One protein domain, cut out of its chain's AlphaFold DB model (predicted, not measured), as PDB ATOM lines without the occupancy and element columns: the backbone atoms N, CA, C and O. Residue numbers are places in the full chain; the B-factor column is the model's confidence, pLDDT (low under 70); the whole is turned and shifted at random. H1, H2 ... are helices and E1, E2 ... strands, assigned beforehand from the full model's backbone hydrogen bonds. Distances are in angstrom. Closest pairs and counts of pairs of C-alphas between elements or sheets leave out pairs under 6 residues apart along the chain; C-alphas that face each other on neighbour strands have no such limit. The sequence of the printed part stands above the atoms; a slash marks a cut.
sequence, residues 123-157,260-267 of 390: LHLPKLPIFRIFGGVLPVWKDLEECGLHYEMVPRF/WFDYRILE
ATOM      1  N   LEU A 123     202.400 208.017 142.791       88.00
ATOM      2  CA  LEU A 123     202.583 206.584 142.643       88.00
ATOM      3  C   LEU A 123     203.917 206.207 143.284       88.00
ATOM      4  O   LEU A 123     204.979 206.581 142.785       88.00
ATOM      5  N   HIS A 124     203.858 205.437 144.366       80.94
ATOM      6  CA  HIS A 124     205.035 205.068 145.154       80.94
ATOM      7  C   HIS A 124     205.651 203.711 144.763       80.94
ATOM      8  O   HIS A 124     206.215 203.012 145.601       80.94
ATOM      9  N   LEU A 125     205.493 203.285 143.510       72.31
ATOM     10  CA  LEU A 125     205.918 201.954 143.073       72.31
ATOM     11  C   LEU A 125     207.281 202.009 142.368       72.31
ATOM     12  O   LEU A 125     207.505 202.903 141.552       72.31
ATOM     13  N   PRO A 126     208.188 201.048 142.605       64.75
ATOM     14  CA  PRO A 126     209.420 200.973 141.837       64.75
ATOM     15  C   PRO A 126     209.126 200.699 140.361       64.75
ATOM     16  O   PRO A 126     208.372 199.789 140.002       64.75
ATOM     17  N   LYS A 127     209.793 201.450 139.482       60.97
ATOM     18  CA  LYS A 127     209.875 201.163 138.038       60.97
ATOM     19  C   LYS A 127     211.111 200.315 137.682       60.97
ATOM     20  O   LYS A 127     211.277 199.898 136.535       60.97
ATOM     21  N   LEU A 128     212.021 200.100 138.640       54.94
ATOM     22  CA  LEU A 128     213.380 199.632 138.360       54.94
ATOM     23  C   LEU A 128     213.464 198.185 137.822       54.94
ATOM     24  O   LEU A 128     212.629 197.333 138.135       54.94
ATOM     25  N   PRO A 129     214.524 197.869 137.041       44.00
ATOM     26  CA  PRO A 129     214.624 196.642 136.252       44.00
ATOM     27  C   PRO A 129     214.724 195.342 137.054       44.00
ATOM     28  O   PRO A 129     214.573 194.275 136.466       44.00
ATOM     29  N   ILE A 130     214.976 195.384 138.366       46.22
ATOM     30  CA  ILE A 130     215.136 194.154 139.155       46.22
ATOM     31  C   ILE A 130     213.841 193.323 139.185       46.22
ATOM     32  O   ILE A 130     213.897 192.099 139.206       46.22
ATOM     33  N   PHE A 131     212.678 193.969 139.031       44.75
ATOM     34  CA  PHE A 131     211.391 193.295 138.818       44.75
ATOM     35  C   PHE A 131     211.163 192.847 137.361       44.75
ATOM     36  O   PHE A 131     210.447 191.875 137.120       44.75
ATOM     37  N   ARG A 132     211.852 193.462 136.387       40.81
ATOM     38  CA  ARG A 132     211.925 192.975 134.995       40.81
ATOM     39  C   ARG A 132     212.696 191.655 134.892       40.81
ATOM     40  O   ARG A 132     212.348 190.835 134.050       40.81
ATOM     41  N   ILE A 133     213.681 191.419 135.765       41.41
ATOM     42  CA  ILE A 133     214.437 190.152 135.831       41.41
ATOM     43  C   ILE A 133     213.534 188.982 136.276       41.41
ATOM     44  O   ILE A 133     213.760 187.848 135.866       41.41
ATOM     45  N   PHE A 134     212.451 189.260 137.012       40.59
ATOM     46  CA  PHE A 134     211.418 188.276 137.371       40.59
ATOM     47  C   PHE A 134     210.172 188.311 136.460       40.59
ATOM     48  O   PHE A 134     209.161 187.686 136.774       40.59
ATOM     49  N   GLY A 135     210.248 188.989 135.307       36.22
ATOM     50  CA  GLY A 135     209.305 188.813 134.195       36.22
ATOM     51  C   GLY A 135     207.959 189.545 134.286       36.22
ATOM     52  O   GLY A 135     207.068 189.228 133.501       36.22
ATOM     53  N   GLY A 136     207.784 190.523 135.184       47.75
ATOM     54  CA  GLY A 136     206.530 191.279 135.303       47.75
ATOM     55  C   GLY A 136     206.720 192.796 135.261       47.75
ATOM     56  O   GLY A 136     207.474 193.351 136.054       47.75
ATOM     57  N   VAL A 137     205.996 193.481 134.370       54.53
ATOM     58  CA  VAL A 137     205.657 194.903 134.553       54.53
ATOM     59  C   VAL A 137     204.553 194.946 135.611       54.53
ATOM     60  O   VAL A 137     203.571 194.214 135.472       54.53
ATOM     61  N   LEU A 138     204.706 195.743 136.680       66.62
ATOM     62  CA  LEU A 138     203.621 195.898 137.661       66.62
ATOM     63  C   LEU A 138     202.353 196.370 136.929       66.62
ATOM     64  O   LEU A 138     202.472 197.254 136.076       66.62
ATOM     65  N   PRO A 139     201.160 195.828 137.248       76.69
ATOM     66  CA  PRO A 139     199.944 196.087 136.474       76.69
ATOM     67  C   PRO A 139     199.677 197.571 136.209       76.69
ATOM     68  O   PRO A 139     199.395 197.939 135.075       76.69
ATOM     69  N   VAL A 140     199.909 198.434 137.204       84.56
ATOM     70  CA  VAL A 140     199.675 199.879 137.079       84.56
ATOM     71  C   VAL A 140     200.505 200.550 135.978       84.56
ATOM     72  O   VAL A 140     200.003 201.433 135.295       84.56
ATOM     73  N   TRP A 141     201.761 200.139 135.763       87.69
ATOM     74  CA  TRP A 141     202.615 200.748 134.735       87.69
ATOM     75  C   TRP A 141     202.113 200.394 133.342       87.69
ATOM     76  O   TRP A 141     202.078 201.246 132.458       87.69
ATOM     77  N   LYS A 142     201.662 199.148 133.176       86.50
ATOM     78  CA  LYS A 142     201.000 198.703 131.956       86.50
ATOM     79  C   LYS A 142     199.685 199.458 131.748       86.50
ATOM     80  O   LYS A 142     199.423 199.895 130.635       86.50
ATOM     81  N   ASP A 143     198.890 199.657 132.798       89.62
ATOM     82  CA  ASP A 143     197.641 200.418 132.698       89.62
ATOM     83  C   ASP A 143     197.895 201.881 132.292       89.62
ATOM     84  O   ASP A 143     197.153 202.410 131.466       89.62
ATOM     85  N   LEU A 144     198.959 202.520 132.799       92.19
ATOM     86  CA  LEU A 144     199.374 203.865 132.374       92.19
ATOM     87  C   LEU A 144     199.737 203.909 130.887       92.19
ATOM     88  O   LEU A 144     199.220 204.757 130.160       92.19
ATOM     89  N   GLU A 145     200.578 202.976 130.434       91.50
ATOM     90  CA  GLU A 145     200.980 202.859 129.027       91.50
ATOM     91  C   GLU A 145     199.766 202.628 128.123       91.50
ATOM     92  O   GLU A 145     199.551 203.363 127.160       91.50
ATOM     93  N   GLU A 146     198.923 201.651 128.460       89.81
ATOM     94  CA  GLU A 146     197.731 201.351 127.677       89.81
ATOM     95  C   GLU A 146     196.746 202.526 127.675       89.81
ATOM     96  O   GLU A 146     195.973 202.670 126.728       89.81
ATOM     97  N   CYS A 147     196.665 203.314 128.751       92.94
ATOM     98  CA  CYS A 147     195.799 204.493 128.832       92.94
ATOM     99  C   CYS A 147     196.418 205.741 128.187       92.94
ATOM    100  O   CYS A 147     195.757 206.781 128.165       92.94
ATOM    101  N   GLY A 148     197.645 205.655 127.663       95.69
ATOM    102  CA  GLY A 148     198.350 206.789 127.068       95.69
ATOM    103  C   GLY A 148     198.562 207.924 128.068       95.69
ATOM    104  O   GLY A 148     198.314 209.081 127.729       95.69
ATOM    105  N   LEU A 149     198.907 207.584 129.312       95.75
ATOM    106  CA  LEU A 149     199.158 208.542 130.387       95.75
ATOM    107  C   LEU A 149     200.651 208.776 130.562       95.75
ATOM    108  O   LEU A 149     201.445 207.832 130.613       95.75
ATOM    109  N   HIS A 150     201.017 210.046 130.688       95.25
ATOM    110  CA  HIS A 150     202.388 210.453 130.931       95.25
ATOM    111  C   HIS A 150     202.617 210.633 132.426       95.25
ATOM    112  O   HIS A 150     201.710 210.938 133.200       95.25
ATOM    113  N   TYR A 151     203.861 210.450 132.846       93.38
ATOM    114  CA  TYR A 151     204.245 210.675 134.227       93.38
ATOM    115  C   TYR A 151     205.632 211.291 134.323       93.38
ATOM    116  O   TYR A 151     206.513 211.026 133.503       93.38
ATOM    117  N   GLU A 152     205.820 212.090 135.362       91.88
ATOM    118  CA  GLU A 152     207.110 212.646 135.753       91.88
ATOM    119  C   GLU A 152     207.669 211.905 136.962       91.88
ATOM    120  O   GLU A 152     206.920 211.421 137.811       91.88
ATOM    121  N   MET A 153     208.997 211.814 137.031       90.81
ATOM    122  CA  MET A 153     209.681 211.345 138.230       90.81
ATOM    123  C   MET A 153     209.884 212.523 139.175       90.81
ATOM    124  O   MET A 153     210.438 213.546 138.777       90.81
ATOM    125  N   VAL A 154     209.512 212.338 140.432       87.50
ATOM    126  CA  VAL A 154     209.676 213.311 141.506       87.50
ATOM    127  C   VAL A 154     210.733 212.761 142.467       87.50
ATOM    128  O   VAL A 154     210.482 211.758 143.137       87.50
ATOM    129  N   PRO A 155     211.947 213.337 142.524       84.38
ATOM    130  CA  PRO A 155     212.959 212.902 143.482       84.38
ATOM    131  C   PRO A 155     212.472 213.118 144.920       84.38
ATOM    132  O   PRO A 155     212.083 214.228 145.274       84.38
ATOM    133  N   ARG A 156     212.515 212.079 145.766       78.31
ATOM    134  CA  ARG A 156     212.068 212.197 147.170       78.31
ATOM    135  C   ARG A 156     213.072 212.888 148.073       78.31
ATOM    136  O   ARG A 156     212.686 213.564 149.018       78.31
ATOM    137  N   PHE A 157     214.360 212.670 147.827       74.44
ATOM    138  CA  PHE A 157     215.424 213.127 148.725       74.44
ATOM    139  C   PHE A 157     216.159 214.344 148.177       74.44
ATOM    140  O   PHE A 157     216.468 215.281 148.913       74.44
ATOM    141  N   TRP A 260     213.805 205.944 145.703       77.94
ATOM    142  CA  TRP A 260     214.411 207.242 145.381       77.94
ATOM    143  C   TRP A 260     213.446 208.235 144.734       77.94
ATOM    144  O   TRP A 260     213.649 209.452 144.813       77.94
ATOM    145  N   PHE A 261     212.419 207.709 144.071       84.00
ATOM    146  CA  PHE A 261     211.509 208.483 143.250       84.00
ATOM    147  C   PHE A 261     210.064 208.185 143.610       84.00
ATOM    148  O   PHE A 261     209.682 207.051 143.913       84.00
ATOM    149  N   ASP A 262     209.278 209.240 143.519       87.19
ATOM    150  CA  ASP A 262     207.854 209.195 143.283       87.19
ATOM    151  C   ASP A 262     207.547 209.419 141.817       87.19
ATOM    152  O   ASP A 262     208.388 209.891 141.050       87.19
ATOM    153  N   TYR A 263     206.324 209.083 141.427       90.25
ATOM    154  CA  TYR A 263     205.834 209.385 140.095       90.25
ATOM    155  C   TYR A 263     204.509 210.123 140.180       90.25
ATOM    156  O   TYR A 263     203.630 209.743 140.954       90.25
ATOM    157  N   ARG A 264     204.357 211.164 139.365       92.19
ATOM    158  CA  ARG A 264     203.112 211.925 139.238       92.19
ATOM    159  C   ARG A 264     202.587 211.803 137.818       92.19
ATOM    160  O   ARG A 264     203.363 211.913 136.876       92.19
ATOM    161  N   ILE A 265     201.285 211.584 137.670       94.38
ATOM    162  CA  ILE A 265     200.619 211.536 136.363       94.38
ATOM    163  C   ILE A 265     200.357 212.966 135.891       94.38
ATOM    164  O   ILE A 265     199.780 213.766 136.626       94.38
ATOM    165  N   LEU A 266     200.791 213.292 134.674       94.38
ATOM    166  CA  LEU A 266     200.781 214.668 134.169       94.38
ATOM    167  C   LEU A 266     199.384 215.154 133.779       94.38
ATOM    168  O   LEU A 266     199.106 216.346 133.866       94.38
ATOM    169  N   GLU A 267     198.501 214.250 133.365       94.81
ATOM    170  CA  GLU A 267     197.129 214.569 132.961       94.81
ATOM    171  C   GLU A 267     196.140 214.666 134.133       94.81
ATOM    172  O   GLU A 267     194.997 215.086 133.939       94.81
TER     173      GLU A 267
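Overview. This is residues 123 to 157 and 260 to 267 of the 390 residues of the protein "Amino_oxidase domain-containing protein" of Candidatus Brocadia caroliniensis (UniProt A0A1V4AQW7). A long loop, residues 123 to 138, runs out and back to one short helix, H1, from which the chain turns into a two-stranded antiparallel ribbon, E1 and E2. Residues 130 to 136 of the loop stand free and stick out. The printed part has 43 residues with H1, E1 and E2 in that order; the class is mixed, helices and strands, with 18 residues, under half, in named elements. It is only just compact, close to loose, with a radius of gyration of the C-alphas of 10.9 A, and flat, spanning 29 by 28 by 11 A.

Arrangement. H1, residues 139 to 146, has every O i to N i+4 pair within hydrogen-bond range. A tight link of 4 residues joins it to E1, residues 151 to 155. E1 and E2, residues 261 to 265, are antiparallel neighbours at 151 degrees; N 152 and O 264 are 2.9 A apart, and N 262 and O 154 2.8 A, both within hydrogen-bond range. H1 and E2 are apart.

Along the chain. H1 begins at C-alpha 139 (199.944, 196.087, 136.474) and is 10.5 A long. E1 measures 12.9 A and E2 13.2 A, ending at C-alpha 265 (200.619, 211.536, 136.363).

Size, cuts and confidence. The C-alphas farthest apart, of Phe 134 and Glu 267, are 30.2 A apart. Residues 158 to 259 are not printed; C-alphas 157 and 260 are 6.8 A apart across this cut. The model's pLDDT is under 70 in residues 126 to 138.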